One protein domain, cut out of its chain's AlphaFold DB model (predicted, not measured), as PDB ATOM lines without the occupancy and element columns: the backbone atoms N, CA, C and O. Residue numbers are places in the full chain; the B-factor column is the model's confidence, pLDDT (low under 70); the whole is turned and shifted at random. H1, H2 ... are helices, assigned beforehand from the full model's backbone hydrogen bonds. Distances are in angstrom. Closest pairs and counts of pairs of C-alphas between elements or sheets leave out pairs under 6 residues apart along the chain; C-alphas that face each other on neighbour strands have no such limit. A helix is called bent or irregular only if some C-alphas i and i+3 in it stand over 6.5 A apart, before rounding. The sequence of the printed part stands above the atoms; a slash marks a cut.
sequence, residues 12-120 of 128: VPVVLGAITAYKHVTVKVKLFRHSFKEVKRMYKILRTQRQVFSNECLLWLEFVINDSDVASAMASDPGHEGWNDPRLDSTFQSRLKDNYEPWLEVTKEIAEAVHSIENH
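What this domain is: This is residues 12 to 120 of the 128 residues of an uncharacterized protein of Colletotrichum gloeosporioides (strain Cg-14) (UniProt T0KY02). What does the model look like? Three long stretches, H1, H2 and H5b, make an elongated up-and-down bundle, each running against the one before it in the chain, and short H3 and H4 and the arm H5a gather at one end. H3 folds back along the last part of H2, and H5a crosses that end of H2 before the chain turns back as H5b along H1. What is it made of? The printed part has 109 residues with five named helices, H1 to H5 in order, and no named strand: the class is all helix. How large is it? It is compact, with a radius of gyration of the C-alphas of 15.0 A, and spans 47 by 26 by 19 A.

Where its parts are: Where do the first two helices run? H1, residues 12 to 32, begins at C-alpha 12 (259.630, 186.496, 260.687) and is 31.1 A long. H2, residues 37 to 65, is 41.9 A long and ends at C-alpha 65 (263.947, 174.237, 259.387). What follows? H3 is residues 68 to 76, 12.0 A long, and H4 is residues 81 to 84, 5.5 A long. Is H5 straight? By its hydrogen bonds H5, residues 88 to 120, was assigned as one helix, but it is bent: C-alphas 95 and 98 are 9.1 A apart. Its arms are H5a, residues 88 to 95, 10.4 A, and H5b, residues 98 to 120, 34.7 A, which is irregular, with C-alphas 98 and 101 6.8 A apart, and ends at C-alpha 120 (238.630, 200.608, 257.600).

How they stand to each other: How does the bundle stand? H1 and H2 touch as a helical hairpin, opposite ways at a shallow tilt of 22 degrees, the C-alphas of Val 29 and Tyr 43 closest at 6.1 A. H1 and H5b touch, the same way at 30 degrees, a shallow tilt, with Ala 18 and Ala 111 closest, C-alphas 4.4 A apart; H2 and H5b are near each other. What else touches H2, the hub? With residues 54 to 65 alone it touches H3 in a second hairpin, at a shallow tilt of 32 degrees, the C-alphas of Leu 61 and Ala 71 closest at 5.2 A. With residues 63 to 64 alone it touches H5a, only just about perpendicular at 71 degrees, the C-alphas of Val 64 and Phe 92 closest at 6.0 A. Where is H4? H3 and H4 touch only at the corner, and only just, with 3 pairs of C-alphas within 8 A, those of Met 74 and Gly 82 closest at 6.6 A. Are the backbones well formed? Each O i to N i+4 pair is within hydrogen-bond range in H2, H3 and H5a, with 16 of 17 in H1 and 18 of 19 in H5b, while H4 is too short for such a pair.

The domain as a whole: How far does it reach? The two C-alphas farthest apart, those of Ser 35 and Ser 94, are 47.9 A apart. Are there cuts or long links? The printed part has no cut, and the four links between H1, H2, H3, H4 and H5 are tight. Is confidence low anywhere? The mean pLDDT of the printed part is 89.4, and no printed residue is under 70.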
ATOM      1  N   VAL A  12     260.319 187.062 259.517       88.44
ATOM      2  CA  VAL A  12     259.630 186.496 260.687       88.44
ATOM      3  C   VAL A  12     258.642 187.484 261.320       88.44
ATOM      4  O   VAL A  12     257.450 187.173 261.402       88.44
ATOM      5  N   PRO A  13     259.061 188.691 261.731       86.81
ATOM      6  CA  PRO A  13     258.146 189.653 262.341       86.81
ATOM      7  C   PRO A  13     257.047 190.152 261.384       86.81
ATOM      8  O   PRO A  13     255.930 190.424 261.829       86.81
ATOM      9  N   VAL A  14     257.302 190.215 260.071       88.62
ATOM     10  CA  VAL A  14     256.271 190.579 259.079       88.62
ATOM     11  C   VAL A  14     255.238 189.456 258.938       88.62
ATOM     12  O   VAL A  14     254.036 189.730 258.936       88.62
ATOM     13  N   VAL A  15     255.680 188.194 258.903       89.12
ATOM     14  CA  VAL A  15     254.800 187.015 258.889       89.12
ATOM     15  C   VAL A  15     253.901 186.995 260.126       89.12
ATOM     16  O   VAL A  15     252.680 186.889 259.996       89.12
ATOM     17  N   LEU A  16     254.466 187.161 261.326       88.19
ATOM     18  CA  LEU A  16     253.690 187.200 262.572       88.19
ATOM     19  C   LEU A  16     252.673 188.349 262.586       88.19
ATOM     20  O   LEU A  16     251.519 188.161 262.997       88.19
ATOM     21  N   GLY A  17     253.074 189.522 262.087       86.12
ATOM     22  CA  GLY A  17     252.193 190.672 261.908       86.12
ATOM     23  C   GLY A  17     251.014 190.356 260.985       86.12
ATOM     24  O   GLY A  17     249.859 190.588 261.351       86.12
ATOM     25  N   ALA A  18     251.278 189.742 259.829       87.81
ATOM     26  CA  ALA A  18     250.248 189.334 258.880       87.81
ATOM     27  C   ALA A  18     249.278 188.302 259.482       87.81
ATOM     28  O   ALA A  18     248.058 188.461 259.365       87.81
ATOM     29  N   ILE A  19     249.779 187.270 260.179       86.88
ATOM     30  CA  ILE A  19     248.920 186.257 260.814       86.88
ATOM     31  C   ILE A  19     247.999 186.902 261.860       86.88
ATOM     32  O   ILE A  19     246.795 186.609 261.910       86.88
ATOM     33  N   THR A  20     248.547 187.807 262.673       85.25
ATOM     34  CA  THR A  20     247.798 188.532 263.706       85.25
ATOM     35  C   THR A  20     246.720 189.421 263.087       85.25
ATOM     36  O   THR A  20     245.549 189.328 263.470       85.25
ATOM     37  N   ALA A  21     247.069 190.198 262.059       85.38
ATOM     38  CA  ALA A  21     246.125 191.050 261.340       85.38
ATOM     39  C   ALA A  21     244.989 190.224 260.709       85.38
ATOM     40  O   ALA A  21     243.806 190.539 260.875       85.38
ATOM     41  N   TYR A  22     245.307 189.089 260.073       89.56
ATOM     42  CA  TYR A  22     244.294 188.189 259.515       89.56
ATOM     43  C   TYR A  22     243.326 187.675 260.582       89.56
ATOM     44  O   TYR A  22     242.115 187.595 260.330       89.56
ATOM     45  N   LYS A  23     243.833 187.314 261.768       86.31
ATOM     46  CA  LYS A  23     243.007 186.867 262.897       86.31
ATOM     47  C   LYS A  23     242.031 187.967 263.313       86.31
ATOM     48  O   LYS A  23     240.831 187.693 263.399       86.31
ATOM     49  N   HIS A  24     242.508 189.192 263.509       86.94
ATOM     50  CA  HIS A  24     241.673 190.309 263.951       86.94
ATOM     51  C   HIS A  24     240.615 190.698 262.916       86.94
ATOM     52  O   HIS A  24     239.423 190.751 263.239       86.94
ATOM     53  N   VAL A  25     241.016 190.878 261.654       88.56
ATOM     54  CA  VAL A  25     240.093 191.222 260.564       88.56
ATOM     55  C   VAL A  25     239.025 190.148 260.405       88.56
ATOM     56  O   VAL A  25     237.836 190.456 260.332       88.56
ATOM     57  N   THR A  26     239.407 188.869 260.407       87.38
ATOM     58  CA  THR A  26     238.449 187.766 260.252       87.38
ATOM     59  C   THR A  26     237.408 187.761 261.374       87.38
ATOM     60  O   THR A  26     236.230 187.513 261.102       87.38
ATOM     61  N   VAL A  27     237.807 188.045 262.620       87.19
ATOM     62  CA  VAL A  27     236.883 188.150 263.764       87.19
ATOM     63  C   VAL A  27     235.931 189.332 263.589       87.19
ATOM     64  O   VAL A  27     234.721 189.142 263.701       87.19
ATOM     65  N   LYS A  28     236.441 190.517 263.238       83.75
ATOM     66  CA  LYS A  28     235.620 191.722 263.032       83.75
ATOM     67  C   LYS A  28     234.622 191.539 261.888       83.75
ATOM     68  O   LYS A  28     233.421 191.698 262.079       83.75
ATOM     69  N   VAL A  29     235.082 191.089 260.720       85.31
ATOM     70  CA  VAL A  29     234.215 190.819 259.558       85.31
ATOM     71  C   VAL A  29     233.159 189.758 259.881       85.31
ATOM     72  O   VAL A  29     232.022 189.848 259.411       85.31
ATOM     73  N   LYS A  30     233.495 188.758 260.709       84.12
ATOM     74  CA  LYS A  30     232.545 187.720 261.130       84.12
ATOM     75  C   LYS A  30     231.334 188.301 261.864       84.12
ATOM     76  O   LYS A  30     230.253 187.737 261.705       84.12
ATOM     77  N   LEU A  31     231.490 189.394 262.611       82.38
ATOM     78  CA  LEU A  31     230.388 190.049 263.326       82.38
ATOM     79  C   LEU A  31     229.361 190.649 262.355       82.38
ATOM     80  O   LEU A  31     228.162 190.486 262.546       82.38
ATOM     81  N   PHE A  32     229.825 191.246 261.255       76.94
ATOM     82  CA  PHE A  32     228.968 191.944 260.288       76.94
ATOM     83  C   PHE A  32     228.467 191.058 259.131       76.94
ATOM     84  O   PHE A  32     227.628 191.475 258.330       76.94
ATOM     85  N   ARG A  33     228.957 189.816 259.015       76.25
ATOM     86  CA  ARG A  33     228.704 188.941 257.848       76.25
ATOM     87  C   ARG A  33     227.239 188.557 257.624       76.25
ATOM     88  O   ARG A  33     226.909 188.069 256.546       76.25
ATOM     89  N   HIS A  34     226.398 188.662 258.651       77.06
ATOM     90  CA  HIS A  34     224.979 188.309 258.568       77.06
ATOM     91  C   HIS A  34     224.110 189.487 258.113       77.06
ATOM     92  O   HIS A  34     222.997 189.258 257.652       77.06
ATOM     93  N   SER A  35     224.641 190.709 258.178       77.75
ATOM     94  CA  SER A  35     223.917 191.932 257.833       77.75
ATOM     95  C   SER A  35     224.008 192.272 256.344       77.75
ATOM     96  O   SER A  35     223.070 192.834 255.793       77.75
ATOM     97  N   PHE A  36     225.104 191.894 255.670       80.19
ATOM     98  CA  PHE A  36     225.358 192.273 254.275       80.19
ATOM     99  C   PHE A  36     225.966 191.127 253.454       80.19
ATOM    100  O   PHE A  36     226.884 190.422 253.895       80.19
ATOM    101  N   LYS A  37     225.484 190.950 252.218       85.06
ATOM    102  CA  LYS A  37     225.939 189.891 251.297       85.06
ATOM    103  C   LYS A  37     227.397 190.102 250.878       85.06
ATOM    104  O   LYS A  37     228.157 189.139 250.752       85.06
ATOM    105  N   GLU A  38     227.786 191.354 250.707       84.94
ATOM    106  CA  GLU A  38     229.121 191.822 250.348       84.94
ATOM    107  C   GLU A  38     230.120 191.466 251.453       84.94
ATOM    108  O   GLU A  38     231.165 190.875 251.180       84.94
ATOM    109  N   VAL A  39     229.748 191.692 252.716       83.06
ATOM    110  CA  VAL A  39     230.570 191.339 253.883       83.06
ATOM    111  C   VAL A  39     230.723 189.822 254.006       83.06
ATOM    112  O   VAL A  39     231.816 189.324 254.276       83.06
ATOM    113  N   LYS A  40     229.667 189.047 253.722       84.44
ATOM    114  CA  LYS A  40     229.762 187.579 253.654       84.44
ATOM    115  C   LYS A  40     230.728 187.107 252.563       84.44
ATOM    116  O   LYS A  40     231.447 186.129 252.775       84.44
ATOM    117  N   ARG A  41     230.749 187.765 251.397       88.94
ATOM    118  CA  ARG A  41     231.708 187.468 250.318       88.94
ATOM    119  C   ARG A  41     233.133 187.808 250.751       88.94
ATOM    120  O   ARG A  41     234.010 186.962 250.609       88.94
ATOM    121  N   MET A  42     233.338 188.985 251.335       88.31
ATOM    122  CA  MET A  42     234.634 189.421 251.856       88.31
ATOM    123  C   MET A  42     235.168 188.460 252.926       88.31
ATOM    124  O   MET A  42     236.314 188.036 252.847       88.31
ATOM    125  N   TYR A  43     234.318 188.017 253.860       88.62
ATOM    126  CA  TYR A  43     234.673 187.016 254.870       88.62
ATOM    127  C   TYR A  43     235.220 185.721 254.256       88.62
ATOM    128  O   TYR A  43     236.212 185.173 254.732       88.62
ATOM    129  N   LYS A  44     234.574 185.221 253.191       90.62
ATOM    130  CA  LYS A  44     235.035 184.019 252.484       90.62
ATOM    131  C   LYS A  44     236.401 184.246 251.839       90.62
ATOM    132  O   LYS A  44     237.273 183.406 252.013       90.62
ATOM    133  N   ILE A  45     236.584 185.374 251.149       91.88
ATOM    134  CA  ILE A  45     237.853 185.722 250.497       91.88
ATOM    135  C   ILE A  45     238.972 185.816 251.536       91.88
ATOM    136  O   ILE A  45     239.987 185.151 251.381       91.88
ATOM    137  N   LEU A  46     238.763 186.558 252.625       91.31
ATOM    138  CA  LEU A  46     239.746 186.711 253.698       91.31
ATOM    139  C   LEU A  46     240.134 185.373 254.327       91.31
ATOM    140  O   LEU A  46     241.311 185.129 254.572       91.31
ATOM    141  N   ARG A  47     239.164 184.478 254.548       91.69
ATOM    142  CA  ARG A  47     239.443 183.133 255.063       91.69
ATOM    143  C   ARG A  47     240.286 182.314 254.084       91.69
ATOM    144  O   ARG A  47     241.208 181.637 254.524       91.69
ATOM    145  N   THR A  48     239.974 182.368 252.790       93.44
ATOM    146  CA  THR A  48     240.765 181.687 251.756       93.44
ATOM    147  C   THR A  48     242.181 182.250 251.696       93.44
ATOM    148  O   THR A  48     243.127 181.477 251.742       93.44
ATOM    149  N   GLN A  49     242.335 183.576 251.662       93.50
ATOM    150  CA  GLN A  49     243.646 184.227 251.596       93.50
ATOM    151  C   GLN A  49     244.494 183.929 252.834       93.50
ATOM    152  O   GLN A  49     245.654 183.565 252.702       93.50
ATOM    153  N   ARG A  50     243.890 183.942 254.028       91.75
ATOM    154  CA  ARG A  50     244.566 183.505 255.255       91.75
ATOM    155  C   ARG A  50     245.087 182.070 255.139       91.75
ATOM    156  O   ARG A  50     246.198 181.799 255.580       91.75
ATOM    157  N   GLN A  51     244.294 181.151 254.582       92.12
ATOM    158  CA  GLN A  51     244.719 179.759 254.413       92.12
ATOM    159  C   GLN A  51     245.862 179.636 253.402       92.12
ATOM    160  O   GLN A  51     246.816 178.915 253.670       92.12
ATOM    161  N   VAL A  52     245.777 180.341 252.270       92.88
ATOM    162  CA  VAL A  52     246.846 180.369 251.258       92.88
ATOM    163  C   VAL A  52     248.143 180.882 251.878       92.88
ATOM    164  O   VAL A  52     249.153 180.192 251.804       92.88
ATOM    165  N   PHE A  53     248.084 182.010 252.587       91.69
ATOM    166  CA  PHE A  53     249.237 182.581 253.280       91.69
ATOM    167  C   PHE A  53     249.824 181.632 254.336       91.69
ATOM    168  O   PHE A  53     251.036 181.465 254.419       91.69
ATOM    169  N   SER A  54     248.972 180.952 255.114       90.25
ATOM    170  CA  SER A  54     249.431 179.984 256.126       90.25
ATOM    171  C   SER A  54     250.124 178.775 255.486       90.25
ATOM    172  O   SER A  54     251.146 178.320 255.988       90.25
ATOM    173  N   ASN A  55     249.593 178.274 254.365       92.44
ATOM    174  CA  ASN A  55     250.211 177.178 253.619       92.44
ATOM    175  C   ASN A  55     251.569 177.592 253.043       92.44
ATOM    176  O   ASN A  55     252.511 176.811 253.077       92.44
ATOM    177  N   GLU A  56     251.676 178.815 252.525       91.94
ATOM    178  CA  GLU A  56     252.938 179.344 252.013       91.94
ATOM    179  C   GLU A  56     253.983 179.489 253.130       91.94
ATOM    180  O   GLU A  56     255.113 179.032 252.974       91.94
ATOM    181  N   CYS A  57     253.591 180.027 254.290       91.50
ATOM    182  CA  CYS A  57     254.464 180.098 255.464       91.50
ATOM    183  C   CYS A  57     254.955 178.711 255.892       91.50
ATOM    184  O   CYS A  57     256.136 178.556 256.188       91.50
ATOM    185  N   LEU A  58     254.073 177.703 255.894       93.56
ATOM    186  CA  LEU A  58     254.444 176.323 256.199       93.56
ATOM    187  C   LEU A  58     255.502 175.795 255.224       93.56
ATOM    188  O   LEU A  58     256.523 175.287 255.672       93.56
ATOM    189  N   LEU A  59     255.301 175.964 253.915       94.12
ATOM    190  CA  LEU A  59     256.255 175.497 252.902       94.12
ATOM    191  C   LEU A  59     257.638 176.136 253.079       94.12
ATOM    192  O   LEU A  59     258.659 175.451 252.996       94.12
ATOM    193  N   TRP A  60     257.684 177.442 253.360       93.81
ATOM    194  CA  TRP A  60     258.950 178.127 253.604       93.81
ATOM    195  C   TRP A  60     259.602 177.700 254.922       93.81
ATOM    196  O   TRP A  60     260.817 177.511 254.962       93.81
ATOM    197  N   LEU A  61     258.819 177.487 255.984       93.88
ATOM    198  CA  LEU A  61     259.320 176.959 257.254       93.88
ATOM    199  C   LEU A  61     259.890 175.547 257.098       93.88
ATOM    200  O   LEU A  61     260.993 175.292 257.571       93.88
ATOM    201  N   GLU A  62     259.191 174.649 256.402       94.62
ATOM    202  CA  GLU A  62     259.664 173.286 256.133       94.62
ATOM    203  C   GLU A  62     260.992 173.299 255.377       94.62
ATOM    204  O   GLU A  62     261.928 172.584 255.739       94.62
ATOM    205  N   PHE A  63     261.107 174.167 254.370       93.38
ATOM    206  CA  PHE A  63     262.332 174.324 253.593       93.38
ATOM    207  C   PHE A  63     263.519 174.832 254.430       93.38
ATOM    208  O   PHE A  63     264.667 174.442 254.198       93.38
ATOM    209  N   VAL A  64     263.261 175.709 255.402       92.69
ATOM    210  CA  VAL A  64     264.298 176.371 256.208       92.69
ATOM    211  C   VAL A  64     264.714 175.547 257.421       92.69
ATOM    212  O   VAL A  64     265.913 175.424 257.687       92.69
ATOM    213  N   ILE A  65     263.745 174.981 258.138       92.06
ATOM    214  CA  ILE A  65     263.947 174.237 259.387       92.06
ATOM    215  C   ILE A  65     264.346 172.787 259.097       92.06
ATOM    216  O   ILE A  65     265.111 172.202 259.862       92.06
ATOM    217  N   ASN A  66     263.902 172.227 257.963       89.44
ATOM    218  CA  ASN A  66     264.127 170.827 257.594       89.44
ATOM    219  C   ASN A  66     263.598 169.836 258.656       89.44
ATOM    220  O   ASN A  66     264.176 168.772 258.876       89.44
ATOM    221  N   ASP A  67     262.494 170.211 259.304       93.06
ATOM    222  CA  ASP A  67     261.703 169.402 260.231       93.06
ATOM    223  C   ASP A  67     260.225 169.778 260.031       93.06
ATOM    224  O   ASP A  67     259.815 170.906 260.320       93.06
ATOM    225  N   SER A  68     259.444 168.855 259.461       91.81
ATOM    226  CA  SER A  68     258.044 169.107 259.089       91.81
ATOM    227  C   SER A  68     257.132 169.228 260.313       91.81
ATOM    228  O   SER A  68     256.217 170.052 260.310       91.81
ATOM    229  N   ASP A  69     257.418 168.496 261.393       93.81
ATOM    230  CA  ASP A  69     256.606 168.549 262.609       93.81
ATOM    231  C   ASP A  69     256.782 169.902 263.309       93.81
ATOM    232  O   ASP A  69     255.797 170.555 263.671       93.81
ATOM    233  N   VAL A  70     258.028 170.380 263.419       93.38
ATOM    234  CA  VAL A  70     258.328 171.705 263.985       93.38
ATOM    235  C   VAL A  70     257.768 172.823 263.103       93.38
ATOM    236  O   VAL A  70     257.132 173.747 263.611       93.38
ATOM    237  N   ALA A  71     257.949 172.739 261.782       93.88
ATOM    238  CA  ALA A  71     257.419 173.730 260.848       93.88
ATOM    239  C   ALA A  71     255.884 173.815 260.904       93.88
ATOM    240  O   ALA A  71     255.321 174.912 260.934       93.88
ATOM    241  N   SER A  72     255.202 172.669 260.985       92.25
ATOM    242  CA  SER A  72     253.745 172.583 261.124       92.25
ATOM    243  C   SER A  72     253.246 173.182 262.439       92.25
ATOM    244  O   SER A  72     252.273 173.951 262.442       92.25
ATOM    245  N   ALA A  73     253.940 172.907 263.548       91.62
ATOM    246  CA  ALA A  73     253.641 173.501 264.848       91.62
ATOM    247  C   ALA A  73     253.797 175.031 264.815       91.62
ATOM    248  O   ALA A  73     252.889 175.752 265.231       91.62
ATOM    249  N   MET A  74     254.892 175.531 264.232       91.44
ATOM    250  CA  MET A  74     255.141 176.966 264.073       91.44
ATOM    251  C   MET A  74     254.099 177.653 263.186       91.44
ATOM    252  O   MET A  74     253.550 178.685 263.568       91.44
ATOM    253  N   ALA A  75     253.775 177.088 262.021       88.81
ATOM    254  CA  ALA A  75     252.793 177.671 261.104       88.81
ATOM    255  C   ALA A  75     251.375 177.720 261.704       88.81
ATOM    256  O   ALA A  75     250.580 178.606 261.377       88.81
ATOM    257  N   SER A  76     251.051 176.769 262.586       86.31
ATOM    258  CA  SER A  76     249.746 176.672 263.246       86.31
ATOM    259  C   SER A  76     249.616 177.577 264.475       86.31
ATOM    260  O   SER A  76     248.497 177.974 264.816       86.31
ATOM    261  N   ASP A  77     250.732 177.921 265.122       86.94
ATOM    262  CA  ASP A  77     250.774 178.743 266.331       86.94
ATOM    263  C   ASP A  77     251.771 179.914 266.206       86.94
ATOM    264  O   ASP A  77     252.979 179.734 266.358       86.94
ATOM    265  N   PRO A  78     251.284 181.154 266.003       84.81
ATOM    266  CA  PRO A  78     252.123 182.358 266.016       84.81
ATOM    267  C   PRO A  78     252.835 182.611 267.352       84.81
ATOM    268  O   PRO A  78     253.767 183.405 267.396       84.81
ATOM    269  N   GLY A  79     252.379 181.988 268.444       87.56
ATOM    270  CA  GLY A  79     253.017 182.043 269.760       87.56
ATOM    271  C   GLY A  79     254.069 180.954 269.985       87.56
ATOM    272  O   GLY A  79     254.659 180.914 271.064       87.56
ATOM    273  N   HIS A  80     254.309 180.083 269.001       92.00
ATOM    274  CA  HIS A  80     255.285 179.005 269.111       92.00
ATOM    275  C   HIS A  80     256.693 179.561 269.367       92.00
ATOM    276  O   HIS A  80     257.144 180.484 268.689       92.00
ATOM    277  N   GLU A  81     257.426 178.962 270.308       91.94
ATOM    278  CA  GLU A  81     258.736 179.465 270.746       91.94
ATOM    279  C   GLU A  81     259.777 179.546 269.623       91.94
ATOM    280  O   GLU A  81     260.632 180.427 269.639       91.94
ATOM    281  N   GLY A  82     259.658 178.678 268.612       90.31
ATOM    282  CA  GLY A  82     260.521 178.676 267.429       90.31
ATOM    283  C   GLY A  82     260.508 179.993 266.645       90.31
ATOM    284  O   GLY A  82     261.501 180.322 266.005       90.31
ATOM    285  N   TRP A  83     259.438 180.792 266.739       90.88
ATOM    286  CA  TRP A  83     259.391 182.127 266.135       90.88
ATOM    287  C   TRP A  83     260.324 183.132 266.816       90.88
ATOM    288  O   TRP A  83     260.674 184.144 266.215       90.88
ATOM    289  N   ASN A  84     260.750 182.848 268.048       89.50
ATOM    290  CA  ASN A  84     261.687 183.674 268.801       89.50
ATOM    291  C   ASN A  84     263.152 183.261 268.583       89.50
ATOM    292  O   ASN A  84     264.026 183.849 269.219       89.50
ATOM    293  N   ASP A  85     263.453 182.260 267.737       90.31
ATOM    294  CA  ASP A  85     264.846 181.918 267.424       90.31
ATOM    295  C   ASP A  85     265.493 183.096 266.670       90.31
ATOM    296  O   ASP A  85     265.130 183.367 265.521       90.31
ATOM    297  N   PRO A  86     266.489 183.783 267.261       85.25
ATOM    298  CA  PRO A  86     267.110 184.955 266.645       85.25
ATOM    299  C   PRO A  86     267.855 184.629 265.342       85.25
ATOM    300  O   PRO A  86     268.225 185.531 264.595       85.25
ATOM    301  N   ARG A  87     268.105 183.346 265.055       90.56
ATOM    302  CA  ARG A  87     268.760 182.893 263.823       90.56
ATOM    303  C   ARG A  87     267.766 182.651 262.697       90.56
ATOM    304  O   ARG A  87     268.206 182.478 261.559       90.56
ATOM    305  N   LEU A  88     266.462 182.615 262.972       91.31
ATOM    306  CA  LEU A  88     265.455 182.189 262.005       91.31
ATOM    307  C   LEU A  88     265.452 183.079 260.758       91.31
ATOM    308  O   LEU A  88     265.561 182.556 259.651       91.31
ATOM    309  N   ASP A  89     265.464 184.403 260.924       90.44
ATOM    310  CA  ASP A  89     265.555 185.351 259.802       90.44
ATOM    311  C   ASP A  89     266.828 185.151 258.969       90.44
ATOM    312  O   ASP A  89     266.766 185.038 257.745       90.44
ATOM    313  N   SER A  90     267.990 185.020 259.621       90.88
ATOM    314  CA  SER A  90     269.251 184.751 258.912       90.88
ATOM    315  C   SER A  90     269.232 183.399 258.186       90.88
ATOM    316  O   SER A  90     269.819 183.244 257.112       90.88
ATOM    317  N   THR A  91     268.502 182.422 258.731       93.50
ATOM    318  CA  THR A  91     268.339 181.103 258.119       93.50
ATOM    319  C   THR A  91     267.440 181.205 256.891       93.50
ATOM    320  O   THR A  91     267.842 180.715 255.835       93.50
ATOM    321  N   PHE A  92     266.308 181.917 256.973       93.69
ATOM    322  CA  PHE A  92     265.473 182.253 255.815       93.69
ATOM    323  C   PHE A  92     266.306 182.927 254.724       93.69
ATOM    324  O   PHE A  92     266.334 182.446 253.594       93.69
ATOM    325  N   GLN A  93     267.054 183.974 255.069       93.00
ATOM    326  CA  GLN A  93     267.884 184.704 254.114       93.00
ATOM    327  C   GLN A  93     268.921 183.797 253.432       93.00
ATOM    328  O   GLN A  93     269.052 183.805 252.207       93.00
ATOM    329  N   SER A  94     269.619 182.955 254.201       94.06
ATOM    330  CA  SER A  94     270.645 182.049 253.662       94.06
ATOM    331  C   SER A  94     270.082 180.922 252.785       94.06
ATOM    332  O   SER A  94     270.718 180.517 251.808       94.06
ATOM    333  N   ARG A  95     268.896 180.401 253.124       95.06
ATOM    334  CA  ARG A  95     268.267 179.258 252.450       95.06
ATOM    335  C   ARG A  95     267.503 179.689 251.204       95.06
ATOM    336  O   ARG A  95     267.664 179.052 250.166       95.06
ATOM    337  N   LEU A  96     266.696 180.748 251.299       92.69
ATOM    338  CA  LEU A  96     265.853 181.222 250.196       92.69
ATOM    339  C   LEU A  96     266.663 181.964 249.129       92.69
ATOM    340  O   LEU A  96     266.252 181.959 247.967       92.69
ATOM    341  N   LYS A  97     267.818 182.540 249.494       93.19
ATOM    342  CA  LYS A  97     268.721 183.256 248.578       93.19
ATOM    343  C   LYS A  97     267.949 184.311 247.779       93.19
ATOM    344  O   LYS A  97     267.310 185.171 248.375       93.19
ATOM    345  N   ASP A  98     267.943 184.204 246.453       93.44
ATOM    346  CA  ASP A  98     267.297 185.146 245.537       93.44
ATOM    347  C   ASP A  98     265.770 185.223 245.722       93.44
ATOM    348  O   ASP A  98     265.152 186.196 245.302       93.44
ATOM    349  N   ASN A  99     265.153 184.235 246.385       91.88
ATOM    350  CA  ASN A  99     263.724 184.253 246.707       91.88
ATOM    351  C   ASN A  99     263.400 184.988 248.017       91.88
ATOM    352  O   ASN A  99     262.226 185.220 248.292       91.88
ATOM    353  N   TYR A 100     264.401 185.339 248.834       92.06
ATOM    354  CA  TYR A 100     264.157 185.963 250.135       92.06
ATOM    355  C   TYR A 100     263.519 187.348 249.996       92.06
ATOM    356  O   TYR A 100     262.469 187.593 250.582       92.06
ATOM    357  N   GLU A 101     264.126 188.236 249.202       91.94
ATOM    358  CA  GLU A 101     263.636 189.613 249.068       91.94
ATOM    359  C   GLU A 101     262.248 189.676 248.408       91.94
ATOM    360  O   GLU A 101     261.358 190.288 248.999       91.94
ATOM    361  N   PRO A 102     261.982 188.973 247.284       92.94
ATOM    362  CA  PRO A 102     260.641 188.950 246.699       92.94
ATOM    363  C   PRO A 102     259.576 188.418 247.663       92.94
ATOM    364  O   PRO A 102     258.472 188.951 247.729       92.94
ATOM    365  N   TRP A 103     259.894 187.377 248.439       90.88
ATOM    366  CA  TRP A 103     258.955 186.840 249.420       90.88
ATOM    367  C   TRP A 103     258.705 187.813 250.579       90.88
ATOM    368  O   TRP A 103     257.563 187.975 251.018       90.88
ATOM    369  N   LEU A 104     259.746 188.504 251.052       91.12
ATOM    370  CA  LEU A 104     259.622 189.547 252.066       91.12
ATOM    371  C   LEU A 104     258.727 190.695 251.581       91.12
ATOM    372  O   LEU A 104     257.850 191.131 252.327       91.12
ATOM    373  N   GLU A 105     258.920 191.169 250.351       91.38
ATOM    374  CA  GLU A 105     258.095 192.220 249.743       91.38
ATOM    375  C   GLU A 105     256.627 191.795 249.636       91.38
ATOM    376  O   GLU A 105     255.753 192.486 250.160       91.38
ATOM    377  N   VAL A 106     256.351 190.611 249.081       91.44
ATOM    378  CA  VAL A 106     254.985 190.064 248.990       91.44
ATOM    379  C   VAL A 106     254.342 189.938 250.374       91.44
ATOM    380  O   VAL A 106     253.176 190.286 250.569       91.44
ATOM    381  N   THR A 107     255.102 189.480 251.367       90.94
ATOM    382  CA  THR A 107     254.603 189.333 252.740       90.94
ATOM    383  C   THR A 107     254.286 190.688 253.378       90.94
ATOM    384  O   THR A 107     253.271 190.813 254.070       90.94
ATOM    385  N   LYS A 108     255.100 191.722 253.114       90.62
ATOM    386  CA  LYS A 108     254.827 193.103 253.545       90.62
ATOM    387  C   LYS A 108     253.554 193.642 252.902       90.62
ATOM    388  O   LYS A 108     252.690 194.134 253.621       90.62
ATOM    389  N   GLU A 109     253.392 193.479 251.590       91.12
ATOM    390  CA  GLU A 109     252.188 193.919 250.875       91.12
ATOM    391  C   GLU A 109     250.920 193.250 251.425       91.12
ATOM    392  O   GLU A 109     249.901 193.912 251.647       91.12
ATOM    393  N   ILE A 110     250.980 191.945 251.716       90.88
ATOM    394  CA  ILE A 110     249.879 191.214 252.355       90.88
ATOM    395  C   ILE A 110     249.580 191.794 253.743       90.88
ATOM    396  O   ILE A 110     248.415 192.070 254.052       90.88
ATOM    397  N   ALA A 111     250.603 191.992 254.578       89.12
ATOM    398  CA  ALA A 111     250.437 192.541 255.922       89.12
ATOM    399  C   ALA A 111     249.782 193.933 255.885       89.12
ATOM    400  O   ALA A 111     248.818 194.189 256.613       89.12
ATOM    401  N   GLU A 112     250.251 194.807 254.995       89.56
ATOM    402  CA  GLU A 112     249.710 196.152 254.790       89.56
ATOM    403  C   GLU A 112     248.262 196.123 254.297       89.56
ATOM    404  O   GLU A 112     247.408 196.832 254.839       89.56
ATOM    405  N   ALA A 113     247.946 195.270 253.319       91.19
ATOM    406  CA  ALA A 113     246.596 195.138 252.785       91.19
ATOM    407  C   ALA A 113     245.602 194.672 253.860       91.19
ATOM    408  O   ALA A 113     244.513 195.237 253.999       91.19
ATOM    409  N   VAL A 114     245.975 193.671 254.660       89.88
ATOM    410  CA  VAL A 114     245.115 193.159 255.736       89.88
ATOM    411  C   VAL A 114     244.944 194.203 256.837       89.88
ATOM    412  O   VAL A 114     243.822 194.424 257.294       89.88
ATOM    413  N   HIS A 115     246.011 194.905 257.218       86.75
ATOM    414  CA  HIS A 115     245.932 195.967 258.219       86.75
ATOM    415  C   HIS A 115     245.093 197.161 257.734       86.75
ATOM    416  O   HIS A 115     244.308 197.730 258.490       86.75
ATOM    417  N   SER A 116     245.173 197.505 256.448       88.69
ATOM    418  CA  SER A 116     244.303 198.512 255.833       88.69
ATOM    419  C   SER A 116     242.826 198.117 255.936       88.69
ATOM    420  O   SER A 116     241.992 198.936 256.329       88.69
ATOM    421  N   ILE A 117     242.481 196.853 255.664       87.50
ATOM    422  CA  ILE A 117     241.108 196.351 255.847       87.50
ATOM    423  C   ILE A 117     240.685 196.461 257.318       87.50
ATOM    424  O   ILE A 117     239.556 196.863 257.601       87.50
ATOM    425  N   GLU A 118     241.577 196.136 258.255       84.69
ATOM    426  CA  GLU A 118     241.316 196.265 259.689       84.69
ATOM    427  C   GLU A 118     240.941 197.692 260.086       84.69
ATOM    428  O   GLU A 118     239.888 197.902 260.693       84.69
ATOM    429  N   ASN A 119     241.760 198.663 259.684       84.94
ATOM    430  CA  ASN A 119     241.574 200.075 260.010       84.94
ATOM    431  C   ASN A 119     240.265 200.622 259.424       84.94
ATOM    432  O   ASN A 119     239.537 201.360 260.091       84.94
ATOM    433  N   HIS A 120     239.910 200.223 258.198       84.38
ATOM    434  CA  HIS A 120     238.630 200.608 257.600       84.38
ATOM    435  C   HIS A 120     237.432 200.041 258.374       84.38
ATOM    436  O   HIS A 120     236.435 200.738 258.555       84.38
TER     437      HIS A 120